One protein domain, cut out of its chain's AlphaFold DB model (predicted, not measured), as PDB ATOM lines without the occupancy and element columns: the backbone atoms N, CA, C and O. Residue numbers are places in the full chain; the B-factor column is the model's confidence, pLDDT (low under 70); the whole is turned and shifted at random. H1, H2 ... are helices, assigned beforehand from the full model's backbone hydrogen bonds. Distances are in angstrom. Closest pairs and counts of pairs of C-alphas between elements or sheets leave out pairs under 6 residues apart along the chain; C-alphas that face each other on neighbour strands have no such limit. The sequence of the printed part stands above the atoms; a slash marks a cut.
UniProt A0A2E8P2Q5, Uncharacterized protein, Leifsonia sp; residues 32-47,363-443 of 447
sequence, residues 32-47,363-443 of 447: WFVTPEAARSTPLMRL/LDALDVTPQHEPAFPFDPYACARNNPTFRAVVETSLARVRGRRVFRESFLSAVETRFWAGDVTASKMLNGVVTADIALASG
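What this domain is: This is residues 32 to 47 and 363 to 443 of the 447 residues of an uncharacterized protein of Leifsonia sp (UniProt A0A2E8P2Q5). What does the model show first? Three longer helices make the core: H3 and H4 run opposite ways at a small angle, while H5 crosses H3 and meets H4 in a corner near their link; the short H2 packs at the start of H3, and the short H1 lies near H5. What makes the length? Residues 32 to 41 and the stretch 363 to 379, with no named element, lie toward opposite ends of the spans of 49 by 24 by 23 A. What is it in sum? The printed part has 97 residues with five named helices, H1 to H5 in chain order, and no named strand: all helix, and compact, with a radius of gyration of the C-alphas of 14.4 A.

Where its parts are: Where is the longest helix? H5 takes residues 424 to 441 and is 25.8 A long, from C-alpha 424 at (1.347, 52.192, -0.159) to C-alpha 441 at (-5.410, 28.133, 6.424). Where are the others? H3 takes residues 388 to 404, 24.3 A long, and H4 residues 409 to 420, 16.3 A. H2 takes residues 380 to 386, 10.0 A, and H1 residues 42 to 47, 8.6 A, beginning at C-alpha 42 at (-17.915, 37.965, 12.619).

How they stand to each other: What do the two hubs, H3 and H5, do? They touch through residues 394 to 401 and 433 to 438, with Ser 397 and Val 434 the closest C-alphas at 5.7 A, at a steep tilt of 66 degrees, the same way. How does H4 stand? It touches H5 through residues 415 to 419 and 426 to 430, closest at the C-alphas of Phe 419 and Ala 426, 5.0 A, at a steep tilt of 57 degrees, opposite ways. H3 and H4, a helical hairpin, only just touch, with 3 pairs of C-alphas within 8 A, closest at Arg 402 and Glu 409, 7.0 A, at a shallow tilt of 10 degrees, opposite ways. Where are H2 and H1? H2 and H3 touch only at the corner, closest at the C-alphas of Ala 384 and Arg 391, 4.5 A. H1 is close to H5 but not clearly touching, closest at the C-alphas of Leu 44 and Ala 436, 7.3 A, and is apart from H3 and H4. What of the backbones? In H1, H2, H3, H4 and H5 every O i to N i+4 pair is within hydrogen-bond range.

The domain as a whole: How far does it reach? The two C-alphas farthest apart are those of Glu 37 and Ala 365, 49.3 A. Is the printed part cut? Residues 48 to 362 are not printed, and C-alphas 47 and 363 are 35.8 A apart across the cut; of the links printed whole, H2 to H3, H3 to H4 and H4 to H5 are tight. Where is confidence low? Residues 32 to 42, of which 42 belongs to H1, and 363 to 377 have a pLDDT under 70; the mean of the printed part is 76.2.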
ATOM      1  N   TRP A  32     -17.069  43.939  -1.668       69.06
ATOM      2  CA  TRP A  32     -15.730  43.420  -1.983       69.06
ATOM      3  C   TRP A  32     -15.526  41.962  -1.532       69.06
ATOM      4  O   TRP A  32     -14.515  41.350  -1.874       69.06
ATOM      5  N   PHE A  33     -16.520  41.381  -0.849       61.12
ATOM      6  CA  PHE A  33     -16.660  39.946  -0.585       61.12
ATOM      7  C   PHE A  33     -17.556  39.267  -1.623       61.12
ATOM      8  O   PHE A  33     -18.444  39.888  -2.218       61.12
ATOM      9  N   VAL A  34     -17.323  37.972  -1.844       54.41
ATOM     10  CA  VAL A  34     -18.062  37.204  -2.857       54.41
ATOM     11  C   VAL A  34     -19.520  36.968  -2.456       54.41
ATOM     12  O   VAL A  34     -20.379  36.982  -3.336       54.41
ATOM     13  N   THR A  35     -19.835  36.836  -1.161       51.09
ATOM     14  CA  THR A  35     -21.216  36.628  -0.689       51.09
ATOM     15  C   THR A  35     -21.581  37.510   0.515       51.09
ATOM     16  O   THR A  35     -20.722  37.837   1.340       51.09
ATOM     17  N   PRO A  36     -22.869  37.883   0.668       51.81
ATOM     18  CA  PRO A  36     -23.391  38.466   1.903       51.81
ATOM     19  C   PRO A  36     -23.240  37.551   3.130       51.81
ATOM     20  O   PRO A  36     -23.243  38.058   4.246       51.81
ATOM     21  N   GLU A  37     -23.133  36.225   2.970       45.62
ATOM     22  CA  GLU A  37     -22.802  35.289   4.061       45.62
ATOM     23  C   GLU A  37     -21.332  35.382   4.506       45.62
ATOM     24  O   GLU A  37     -21.082  35.434   5.704       45.62
ATOM     25  N   ALA A  38     -20.365  35.504   3.589       47.97
ATOM     26  CA  ALA A  38     -18.949  35.690   3.944       47.97
ATOM     27  C   ALA A  38     -18.716  37.024   4.684       47.97
ATOM     28  O   ALA A  38     -17.902  37.116   5.600       47.97
ATOM     29  N   ALA A  39     -19.516  38.050   4.364       52.53
ATOM     30  CA  ALA A  39     -19.563  39.313   5.106       52.53
ATOM     31  C   ALA A  39     -20.180  39.191   6.522       52.53
ATOM     32  O   ALA A  39     -20.152  40.157   7.286       52.53
ATOM     33  N   ARG A  40     -20.744  38.026   6.884       53.09
ATOM     34  CA  ARG A  40     -21.317  37.727   8.209       53.09
ATOM     35  C   ARG A  40     -20.395  36.891   9.104       53.09
ATOM     36  O   ARG A  40     -20.730  36.744  10.282       53.09
ATOM     37  N   SER A  41     -19.240  36.409   8.613       61.50
ATOM     38  CA  SER A  41     -18.199  35.823   9.474       61.50
ATOM     39  C   SER A  41     -17.660  36.913  10.402       61.50
ATOM     40  O   SER A  41     -16.801  37.729  10.056       61.50
ATOM     41  N   THR A  42     -18.246  36.971  11.597       68.31
ATOM     42  CA  THR A  42     -17.915  37.965  12.619       68.31
ATOM     43  C   THR A  42     -16.423  37.922  12.976       68.31
ATOM     44  O   THR A  42     -15.841  39.002  13.080       68.31
ATOM     45  N   PRO A  43     -15.756  36.752  13.091       78.25
ATOM     46  CA  PRO A  43     -14.323  36.699  13.385       78.25
ATOM     47  C   PRO A  43     -13.436  37.244  12.255       78.25
ATOM     48  O   PRO A  43     -12.553  38.060  12.528       78.25
ATOM     49  N   LEU A  44     -13.692  36.886  10.988       81.44
ATOM     50  CA  LEU A  44     -12.902  37.397   9.858       81.44
ATOM     51  C   LEU A  44     -13.068  38.911   9.701       81.44
ATOM     52  O   LEU A  44     -12.088  39.632   9.510       81.44
ATOM     53  N   MET A  45     -14.298  39.418   9.834       83.69
ATOM     54  CA  MET A  45     -14.542  40.859   9.775       83.69
ATOM     55  C   MET A  45     -13.921  41.590  10.967       83.69
ATOM     56  O   MET A  45     -13.345  42.659  10.780       83.69
ATOM     57  N   ARG A  46     -13.965  41.018  12.176       85.00
ATOM     58  CA  ARG A  46     -13.278  41.560  13.361       85.00
ATOM     59  C   ARG A  46     -11.769  41.673  13.153       85.00
ATOM     60  O   ARG A  46     -11.197  42.708  13.498       85.00
ATOM     61  N   LEU A  47     -11.143  40.672  12.533       85.62
ATOM     62  CA  LEU A  47      -9.734  40.727  12.146       85.62
ATOM     63  C   LEU A  47      -9.484  41.820  11.096       85.62
ATOM     64  O   LEU A  47      -8.614  42.664  11.274       85.62
ATOM     65  N   LEU A 363      16.911  56.036  -7.178       36.78
ATOM     66  CA  LEU A 363      16.490  54.755  -7.731       36.78
ATOM     67  C   LEU A 363      16.742  54.683  -9.244       36.78
ATOM     68  O   LEU A 363      16.530  53.616  -9.823       36.78
ATOM     69  N   ASP A 364      17.243  55.756  -9.874       33.44
ATOM     70  CA  ASP A 364      17.683  55.727 -11.275       33.44
ATOM     71  C   ASP A 364      18.920  54.822 -11.444       33.44
ATOM     72  O   ASP A 364      19.156  54.285 -12.524       33.44
ATOM     73  N   ALA A 365      19.656  54.543 -10.361       39.03
ATOM     74  CA  ALA A 365      20.697  53.513 -10.336       39.03
ATOM     75  C   ALA A 365      20.151  52.065 -10.288       39.03
ATOM     76  O   ALA A 365      20.923  51.122 -10.462       39.03
ATOM     77  N   LEU A 366      18.847  51.867 -10.040       37.03
ATOM     78  CA  LEU A 366      18.221  50.555  -9.811       37.03
ATOM     79  C   LEU A 366      17.064  50.217 -10.771       37.03
ATOM     80  O   LEU A 366      16.499  49.133 -10.660       37.03
ATOM     81  N   ASP A 367      16.723  51.093 -11.722       32.75
ATOM     82  CA  ASP A 367      15.661  50.881 -12.726       32.75
ATOM     83  C   ASP A 367      14.275  50.561 -12.103       32.75
ATOM     84  O   ASP A 367      13.489  49.745 -12.597       32.75
ATOM     85  N   VAL A 368      13.951  51.202 -10.966       32.41
ATOM     86  CA  VAL A 368      12.660  51.044 -10.267       32.41
ATOM     87  C   VAL A 368      11.973  52.396 -10.058       32.41
ATOM     88  O   VAL A 368      12.397  53.219  -9.256       32.41
ATOM     89  N   THR A 369      10.833  52.597 -10.724       31.67
ATOM     90  CA  THR A 369       9.955  53.767 -10.523       31.67
ATOM     91  C   THR A 369       9.506  53.907  -9.044       31.67
ATOM     92  O   THR A 369       8.970  52.930  -8.509       31.67
ATOM     93  N   PRO A 370       9.624  55.076  -8.370       36.31
ATOM     94  CA  PRO A 370       9.290  55.213  -6.944       36.31
ATOM     95  C   PRO A 370       7.866  55.730  -6.673       36.31
ATOM     96  O   PRO A 370       7.471  56.764  -7.210       36.31
ATOM     97  N   GLN A 371       7.152  55.099  -5.727       39.12
ATOM     98  CA  GLN A 371       6.128  55.746  -4.871       39.12
ATOM     99  C   GLN A 371       6.074  55.209  -3.421       39.12
ATOM    100  O   GLN A 371       5.158  55.565  -2.677       39.12
ATOM    101  N   HIS A 372       7.033  54.393  -2.973       41.00
ATOM    102  CA  HIS A 372       6.952  53.742  -1.663       41.00
ATOM    103  C   HIS A 372       8.013  54.280  -0.690       41.00
ATOM    104  O   HIS A 372       9.190  53.964  -0.819       41.00
ATOM    105  N   GLU A 373       7.600  55.088   0.292       42.91
ATOM    106  CA  GLU A 373       8.371  55.259   1.530       42.91
ATOM    107  C   GLU A 373       8.132  54.022   2.412       42.91
ATOM    108  O   GLU A 373       6.964  53.737   2.709       42.91
ATOM    109  N   PRO A 374       9.174  53.331   2.910       48.03
ATOM    110  CA  PRO A 374       9.020  52.333   3.962       48.03
ATOM    111  C   PRO A 374       8.491  53.017   5.235       48.03
ATOM    112  O   PRO A 374       9.230  53.589   6.036       48.03
ATOM    113  N   ALA A 375       7.171  53.027   5.418       39.44
ATOM    114  CA  ALA A 375       6.533  53.666   6.574       39.44
ATOM    115  C   ALA A 375       6.584  52.798   7.848       39.44
ATOM    116  O   ALA A 375       6.252  53.279   8.934       39.44
ATOM    117  N   PHE A 376       6.981  51.529   7.717       52.81
ATOM    118  CA  PHE A 376       7.000  50.510   8.767       52.81
ATOM    119  C   PHE A 376       8.330  49.753   8.749       52.81
ATOM    120  O   PHE A 376       8.928  49.688   7.680       52.81
ATOM    121  N   PRO A 377       8.770  49.148   9.874       59.16
ATOM    122  CA  PRO A 377      10.029  48.384   9.961       59.16
ATOM    123  C   PRO A 377      10.151  47.283   8.894       59.16
ATOM    124  O   PRO A 377      11.245  46.873   8.522       59.16
ATOM    125  N   PHE A 378       9.002  46.841   8.381       76.50
ATOM    126  CA  PHE A 378       8.852  45.922   7.270       76.50
ATOM    127  C   PHE A 378       8.015  46.572   6.158       76.50
ATOM    128  O   PHE A 378       6.882  46.994   6.410       76.50
ATOM    129  N   ASP A 379       8.552  46.617   4.938       80.81
ATOM    130  CA  ASP A 379       7.828  47.027   3.734       80.81
ATOM    131  C   ASP A 379       7.563  45.799   2.842       80.81
ATOM    132  O   ASP A 379       8.483  45.285   2.197       80.81
ATOM    133  N   PRO A 380       6.300  45.341   2.743       83.75
ATOM    134  CA  PRO A 380       5.941  44.223   1.877       83.75
ATOM    135  C   PRO A 380       6.309  44.437   0.403       83.75
ATOM    136  O   PRO A 380       6.604  43.471  -0.294       83.75
ATOM    137  N   TYR A 381       6.280  45.673  -0.099       85.12
ATOM    138  CA  TYR A 381       6.582  45.953  -1.500       85.12
ATOM    139  C   TYR A 381       8.076  45.800  -1.794       85.12
ATOM    140  O   TYR A 381       8.435  45.026  -2.685       85.12
ATOM    141  N   ALA A 382       8.940  46.484  -1.036       81.56
ATOM    142  CA  ALA A 382      10.388  46.330  -1.174       81.56
ATOM    143  C   ALA A 382      10.813  44.866  -0.977       81.56
ATOM    144  O   ALA A 382      11.583  44.334  -1.778       81.56
ATOM    145  N   CYS A 383      10.233  44.184   0.016       86.38
ATOM    146  CA  CYS A 383      10.474  42.763   0.230       86.38
ATOM    147  C   CYS A 383      10.062  41.921  -0.994       86.38
ATOM    148  O   CYS A 383      10.873  41.166  -1.512       86.38
ATOM    149  N   ALA A 384       8.860  42.092  -1.558       89.06
ATOM    150  CA  ALA A 384       8.421  41.318  -2.734       89.06
ATOM    151  C   ALA A 384       9.213  41.613  -4.015       89.06
ATOM    152  O   ALA A 384       9.339  40.754  -4.898       89.06
ATOM    153  N   ARG A 385       9.750  42.828  -4.147       87.69
ATOM    154  CA  ARG A 385      10.637  43.206  -5.253       87.69
ATOM    155  C   ARG A 385      11.976  42.477  -5.167       87.69
ATOM    156  O   ARG A 385      12.424  41.955  -6.185       87.69
ATOM    157  N   ASN A 386      12.548  42.389  -3.971       86.62
ATOM    158  CA  ASN A 386      13.932  41.959  -3.776       86.62
ATOM    159  C   ASN A 386      14.075  40.505  -3.301       86.62
ATOM    160  O   ASN A 386      15.125  39.904  -3.500       86.62
ATOM    161  N   ASN A 387      13.014  39.917  -2.745       90.62
ATOM    162  CA  ASN A 387      13.022  38.588  -2.149       90.62
ATOM    163  C   ASN A 387      12.098  37.617  -2.912       90.62
ATOM    164  O   ASN A 387      10.871  37.671  -2.750       90.62
ATOM    165  N   PRO A 388      12.647  36.686  -3.719       93.94
ATOM    166  CA  PRO A 388      11.849  35.720  -4.476       93.94
ATOM    167  C   PRO A 388      10.969  34.824  -3.598       93.94
ATOM    168  O   PRO A 388       9.867  34.460  -4.004       93.94
ATOM    169  N   THR A 389      11.422  34.487  -2.386       94.44
ATOM    170  CA  THR A 389      10.654  33.619  -1.479       94.44
ATOM    171  C   THR A 389       9.444  34.349  -0.900       94.44
ATOM    172  O   THR A 389       8.346  33.799  -0.870       94.44
ATOM    173  N   PHE A 390       9.589  35.633  -0.548       92.38
ATOM    174  CA  PHE A 390       8.455  36.456  -0.125       92.38
ATOM    175  C   PHE A 390       7.476  36.730  -1.271       92.38
ATOM    176  O   PHE A 390       6.261  36.684  -1.076       92.38
ATOM    177  N   ARG A 391       7.982  36.971  -2.488       94.31
ATOM    178  CA  ARG A 391       7.135  37.080  -3.685       94.31
ATOM    179  C   ARG A 391       6.272  35.832  -3.866       94.31
ATOM    180  O   ARG A 391       5.062  35.963  -4.034       94.31
ATOM    181  N   ALA A 392       6.869  34.646  -3.750       94.81
ATOM    182  CA  ALA A 392       6.146  33.383  -3.857       94.81
ATOM    183  C   ALA A 392       5.064  33.230  -2.772       94.81
ATOM    184  O   ALA A 392       3.972  32.745  -3.070       94.81
ATOM    185  N   VAL A 393       5.328  33.681  -1.537       92.31
ATOM    186  CA  VAL A 393       4.325  33.738  -0.453       92.31
ATOM    187  C   VAL A 393       3.123  34.591  -0.869       92.31
ATOM    188  O   VAL A 393       1.989  34.126  -0.789       92.31
ATOM    189  N   VAL A 394       3.363  35.807  -1.367       93.50
ATOM    190  CA  VAL A 394       2.300  36.719  -1.818       93.50
ATOM    191  C   VAL A 394       1.483  36.110  -2.962       93.50
ATOM    192  O   VAL A 394       0.255  36.066  -2.885       93.50
ATOM    193  N   GLU A 395       2.150  35.625  -4.010       94.94
ATOM    194  CA  GLU A 395       1.501  35.050  -5.196       94.94
ATOM    195  C   GLU A 395       0.673  33.806  -4.842       94.94
ATOM    196  O   GLU A 395      -0.479  33.672  -5.268       94.94
ATOM    197  N   THR A 396       1.219  32.926  -3.999       94.81
ATOM    198  CA  THR A 396       0.531  31.707  -3.557       94.81
ATOM    199  C   THR A 396      -0.686  32.033  -2.695       94.81
ATOM    200  O   THR A 396      -1.756  31.460  -2.916       94.81
ATOM    201  N   SER A 397      -0.574  32.982  -1.759       92.88
ATOM    202  CA  SER A 397      -1.719  33.423  -0.954       92.88
ATOM    203  C   SER A 397      -2.822  34.042  -1.803       92.88
ATOM    204  O   SER A 397      -3.995  33.717  -1.619       92.88
ATOM    205  N   LEU A 398      -2.473  34.885  -2.781       93.94
ATOM    206  CA  LEU A 398      -3.456  35.448  -3.709       93.94
ATOM    207  C   LEU A 398      -4.189  34.347  -4.488       93.94
ATOM    208  O   LEU A 398      -5.415  34.386  -4.594       93.94
ATOM    209  N   ALA A 399      -3.470  33.337  -4.986       94.06
ATOM    210  CA  ALA A 399      -4.073  32.204  -5.690       94.06
ATOM    211  C   ALA A 399      -5.025  31.390  -4.793       94.06
ATOM    212  O   ALA A 399      -6.142  31.065  -5.206       94.06
ATOM    213  N   ARG A 400      -4.626  31.106  -3.547       92.25
ATOM    214  CA  ARG A 400      -5.455  30.377  -2.573       92.25
ATOM    215  C   ARG A 400      -6.733  31.135  -2.222       92.25
ATOM    216  O   ARG A 400      -7.822  30.565  -2.246       92.25
ATOM    217  N   VAL A 401      -6.622  32.432  -1.955       90.44
ATOM    218  CA  VAL A 401      -7.761  33.294  -1.614       90.44
ATOM    219  C   VAL A 401      -8.744  33.440  -2.780       90.44
ATOM    220  O   VAL A 401      -9.958  33.407  -2.556       90.44
ATOM    221  N   ARG A 402      -8.247  33.532  -4.022       91.12
ATOM    222  CA  ARG A 402      -9.086  33.448  -5.231       91.12
ATOM    223  C   ARG A 402      -9.851  32.127  -5.289       91.12
ATOM    224  O   ARG A 402     -11.056  32.130  -5.528       91.12
ATOM    225  N   GLY A 403      -9.165  31.012  -5.024       89.25
ATOM    226  CA  GLY A 403      -9.759  29.673  -4.994       89.25
ATOM    227  C   GLY A 403     -10.872  29.528  -3.952       89.25
ATOM    228  O   GLY A 403     -11.936  29.005  -4.274       89.25
ATOM    229  N   ARG A 404     -10.663  30.066  -2.741       86.94
ATOM    230  CA  ARG A 404     -11.667  30.085  -1.659       86.94
ATOM    231  C   ARG A 404     -12.828  31.043  -1.903       86.94
ATOM    232  O   ARG A 404     -13.837  30.957  -1.217       86.94
ATOM    233  N   ARG A 405     -12.703  31.961  -2.870       85.12
ATOM    234  CA  ARG A 405     -13.718  32.983  -3.165       85.12
ATOM    235  C   ARG A 405     -14.067  33.828  -1.931       85.12
ATOM    236  O   ARG A 405     -15.230  34.134  -1.699       85.12
ATOM    237  N   VAL A 406     -13.061  34.229  -1.152       79.88
ATOM    238  CA  VAL A 406     -13.264  35.128   0.000       79.88
ATOM    239  C   VAL A 406     -13.564  36.542  -0.505       79.88
ATOM    240  O   VAL A 406     -14.630  37.101  -0.245       79.88
ATOM    241  N   PHE A 407     -12.667  37.101  -1.318       86.25
ATOM    242  CA  PHE A 407     -12.827  38.430  -1.911       86.25
ATOM    243  C   PHE A 407     -13.232  38.350  -3.384       86.25
ATOM    244  O   PHE A 407     -12.910  37.386  -4.082       86.25
ATOM    245  N   ARG A 408     -13.918  39.382  -3.881       85.44
ATOM    246  CA  ARG A 408     -14.236  39.497  -5.310       85.44
ATOM    247  C   ARG A 408     -12.970  39.646  -6.143       85.44
ATOM    248  O   ARG A 408     -12.051  40.371  -5.765       85.44
ATOM    249  N   GLU A 409     -12.976  39.057  -7.336       88.94
ATOM    250  CA  GLU A 409     -11.838  39.155  -8.257       88.94
ATOM    251  C   GLU A 409     -11.532  40.607  -8.648       88.94
ATOM    252  O   GLU A 409     -10.369  40.989  -8.713       88.94
ATOM    253  N   SER A 410     -12.554  41.452  -8.828       85.94
ATOM    254  CA  SER A 410     -12.358  42.875  -9.140       85.94
ATOM    255  C   SER A 410     -11.569  43.616  -8.052       85.94
ATOM    256  O   SER A 410     -10.738  44.467  -8.368       85.94
ATOM    257  N   PHE A 411     -11.785  43.265  -6.781       88.94
ATOM    258  CA  PHE A 411     -11.020  43.797  -5.657       88.94
ATOM    259  C   PHE A 411      -9.591  43.244  -5.644       88.94
ATOM    260  O   PHE A 411      -8.644  44.031  -5.596       88.94
ATOM    261  N   LEU A 412      -9.425  41.920  -5.740       91.69
ATOM    262  CA  LEU A 412      -8.108  41.271  -5.710       91.69
ATOM    263  C   LEU A 412      -7.208  41.763  -6.846       91.69
ATOM    264  O   LEU A 412      -6.096  42.216  -6.586       91.69
ATOM    265  N   SER A 413      -7.722  41.784  -8.076       89.75
ATOM    266  CA  SER A 413      -7.024  42.319  -9.247       89.75
ATOM    267  C   SER A 413      -6.600  43.783  -9.058       89.75
ATOM    268  O   SER A 413      -5.489  44.166  -9.435       89.75
ATOM    269  N   ALA A 414      -7.453  44.621  -8.453       87.94
ATOM    270  CA  ALA A 414      -7.144  46.032  -8.214       87.94
ATOM    271  C   ALA A 414      -6.078  46.240  -7.124       87.94
ATOM    272  O   ALA A 414      -5.222  47.120  -7.270       87.94
ATOM    273  N   VAL A 415      -6.128  45.459  -6.040       89.50
ATOM    274  CA  VAL A 415      -5.112  45.477  -4.975       89.50
ATOM    275  C   VAL A 415      -3.776  44.984  -5.520       89.50
ATOM    276  O   VAL A 415      -2.783  45.690  -5.386       89.50
ATOM    277  N   GLU A 416      -3.761  43.835  -6.196       93.62
ATOM    278  CA  GLU A 416      -2.557  43.226  -6.768       93.62
ATOM    279  C   GLU A 416      -1.870  44.157  -7.775       93.62
ATOM    280  O   GLU A 416      -0.696  44.489  -7.616       93.62
ATOM    281  N   THR A 417      -2.613  44.665  -8.764       87.88
ATOM    282  CA  THR A 417      -2.061  45.569  -9.789       87.88
ATOM    283  C   THR A 417      -1.398  46.795  -9.160       87.88
ATOM    284  O   THR A 417      -0.327  47.229  -9.583       87.88
ATOM    285  N   ARG A 418      -2.027  47.377  -8.133       84.62
ATOM    286  CA  ARG A 418      -1.527  48.597  -7.490       84.62
ATOM    287  C   ARG A 418      -0.399  48.322  -6.506       84.62
ATOM    288  O   ARG A 418       0.497  49.154  -6.398       84.62
ATOM    289  N   PHE A 419      -0.403  47.167  -5.848       87.94
ATOM    290  CA  PHE A 419       0.725  46.707  -5.049       87.94
ATOM    291  C   PHE A 419       1.986  46.590  -5.909       87.94
ATOM    292  O   PHE A 419       3.002  47.192  -5.579       87.94
ATOM    293  N   TRP A 420       1.906  45.915  -7.061       87.50
ATOM    294  CA  TRP A 420       3.052  45.780  -7.967       87.50
ATOM    295  C   TRP A 420       3.509  47.111  -8.578       87.50
ATOM    296  O   TRP A 420       4.685  47.259  -8.924       87.50
ATOM    297  N   ALA A 421       2.617  48.103  -8.630       83.00
ATOM    298  CA  ALA A 421       2.927  49.484  -8.989       83.00
ATOM    299  C   ALA A 421       3.496  50.339  -7.829       83.00
ATOM    300  O   ALA A 421       3.741  51.527  -8.028       83.00
ATOM    301  N   GLY A 422       3.699  49.775  -6.632       76.62
ATOM    302  CA  GLY A 422       4.302  50.463  -5.481       76.62
ATOM    303  C   GLY A 422       3.337  51.287  -4.619       76.62
ATOM    304  O   GLY A 422       3.778  52.112  -3.821       76.62
ATOM    305  N   ASP A 423       2.021  51.094  -4.749       80.25
ATOM    306  CA  ASP A 423       1.029  51.872  -4.001       80.25
ATOM    307  C   ASP A 423       0.961  51.474  -2.515       80.25
ATOM    308  O   ASP A 423       0.524  50.379  -2.163       80.25
ATOM    309  N   VAL A 424       1.308  52.408  -1.621       77.81
ATOM    310  CA  VAL A 424       1.347  52.192  -0.159       77.81
ATOM    311  C   VAL A 424       0.007  51.715   0.417       77.81
ATOM    312  O   VAL A 424      -0.023  50.904   1.346       77.81
ATOM    313  N   THR A 425      -1.122  52.201  -0.113       80.50
ATOM    314  CA  THR A 425      -2.446  51.773   0.370       80.50
ATOM    315  C   THR A 425      -2.720  50.334  -0.051       80.50
ATOM    316  O   THR A 425      -3.189  49.539   0.761       80.50
ATOM    317  N   ALA A 426      -2.387  49.985  -1.296       84.19
ATOM    318  CA  ALA A 426      -2.501  48.620  -1.790       84.19
ATOM    319  C   ALA A 426      -1.590  47.650  -1.023       84.19
ATOM    320  O   ALA A 426      -2.043  46.557  -0.708       84.19
ATOM    321  N   SER A 427      -0.376  48.054  -0.626       85.31
ATOM    322  CA  SER A 427       0.500  47.226   0.224       85.31
ATOM    323  C   SER A 427      -0.144  46.866   1.567       85.31
ATOM    324  O   SER A 427      -0.050  45.722   2.008       85.31
ATOM    325  N   LYS A 428      -0.850  47.807   2.212       84.31
ATOM    326  CA  LYS A 428      -1.578  47.525   3.463       84.31
ATOM    327  C   LYS A 428      -2.790  46.620   3.256       84.31
ATOM    328  O   LYS A 428      -3.001  45.702   4.046       84.31
ATOM    329  N   MET A 429      -3.552  46.848   2.188       87.75
ATOM    330  CA  MET A 429      -4.689  45.992   1.839       87.75
ATOM    331  C   MET A 429      -4.234  44.569   1.507       87.75
ATOM    332  O   MET A 429      -4.837  43.613   1.984       87.75
ATOM    333  N   LEU A 430      -3.143  44.424   0.746       90.50
ATOM    334  CA  LEU A 430      -2.542  43.131   0.431       90.50
ATOM    335  C   LEU A 430      -2.090  42.406   1.701       90.50
ATOM    336  O   LEU A 430      -2.346  41.214   1.830       90.50
ATOM    337  N   ASN A 431      -1.485  43.114   2.661       88.19
ATOM    338  CA  ASN A 431      -1.157  42.533   3.964       88.19
ATOM    339  C   ASN A 431      -2.415  41.956   4.644       88.19
ATOM    340  O   ASN A 431      -2.379  40.831   5.135       88.19
ATOM    341  N   GLY A 432      -3.550  42.661   4.589       87.88
ATOM    342  CA  GLY A 432      -4.836  42.144   5.073       87.88
ATOM    343  C   GLY A 432      -5.304  40.886   4.338       87.88
ATOM    344  O   GLY A 432      -5.716  39.924   4.979       87.88
ATOM    345  N   VAL A 433      -5.184  40.855   3.006       90.62
ATOM    346  CA  VAL A 433      -5.544  39.690   2.176       90.62
ATOM    347  C   VAL A 433      -4.686  38.469   2.513       90.62
ATOM    348  O   VAL A 433      -5.225  37.387   2.736       90.62
ATOM    349  N   VAL A 434      -3.365  38.634   2.594       89.56
ATOM    350  CA  VAL A 434      -2.437  37.544   2.943       89.56
ATOM    351  C   VAL A 434      -2.625  37.110   4.400       89.56
ATOM    352  O   VAL A 434      -2.607  35.924   4.705       89.56
ATOM    353  N   THR A 435      -2.878  38.050   5.314       86.81
ATOM    354  CA  THR A 435      -3.178  37.724   6.717       86.81
ATOM    355  C   THR A 435      -4.472  36.915   6.835       86.81
ATOM    356  O   THR A 435      -4.513  35.964   7.613       86.81
ATOM    357  N   ALA A 436      -5.504  37.242   6.050       86.62
ATOM    358  CA  ALA A 436      -6.733  36.454   5.985       86.62
ATOM    359  C   ALA A 436      -6.485  35.042   5.441       86.62
ATOM    360  O   ALA A 436      -6.974  34.087   6.036       86.62
ATOM    361  N   ASP A 437      -5.697  34.894   4.368       88.50
ATOM    362  CA  ASP A 437      -5.308  33.578   3.833       88.50
ATOM    363  C   ASP A 437      -4.704  32.686   4.919       88.50
ATOM    364  O   ASP A 437      -5.164  31.568   5.141       88.50
ATOM    365  N   ILE A 438      -3.710  33.216   5.634       83.12
ATOM    366  CA  ILE A 438      -2.994  32.497   6.686       83.12
ATOM    367  C   ILE A 438      -3.926  32.180   7.866       83.12
ATOM    368  O   ILE A 438      -3.865  31.086   8.428       83.12
ATOM    369  N   ALA A 439      -4.801  33.113   8.259       81.19
ATOM    370  CA  ALA A 439      -5.747  32.901   9.357       81.19
ATOM    371  C   ALA A 439      -6.768  31.792   9.042       81.19
ATOM    372  O   ALA A 439      -7.047  30.967   9.911       81.19
ATOM    373  N   LEU A 440      -7.263  31.744   7.802       81.62
ATOM    374  CA  LEU A 440      -8.158  30.689   7.318       81.62
ATOM    375  C   LEU A 440      -7.416  29.349   7.190       81.62
ATOM    376  O   LEU A 440      -7.897  28.325   7.663       81.62
ATOM    377  N   ALA A 441      -6.213  29.346   6.606       82.69
ATOM    378  CA  ALA A 441      -5.410  28.133   6.424       82.69
ATOM    379  C   ALA A 441      -4.979  27.486   7.752       82.69
ATOM    380  O   ALA A 441      -4.895  26.264   7.838       82.69
ATOM    381  N   SER A 442      -4.740  28.292   8.791       77.12
ATOM    382  CA  SER A 442      -4.383  27.806  10.133       77.12
ATOM    383  C   SER A 442      -5.585  27.376  10.984       77.12
ATOM    384  O   SER A 442      -5.386  26.950  12.120       77.12
ATOM    385  N   GLY A 443      -6.821  27.498  10.480       75.56
ATOM    386  CA  GLY A 443      -8.037  27.146  11.224       75.56
ATOM    387  C   GLY A 443      -8.321  28.052  12.427       75.56
ATOM    388  O   GLY A 443      -9.051  27.668  13.334       75.56
TER     389      GLY A 443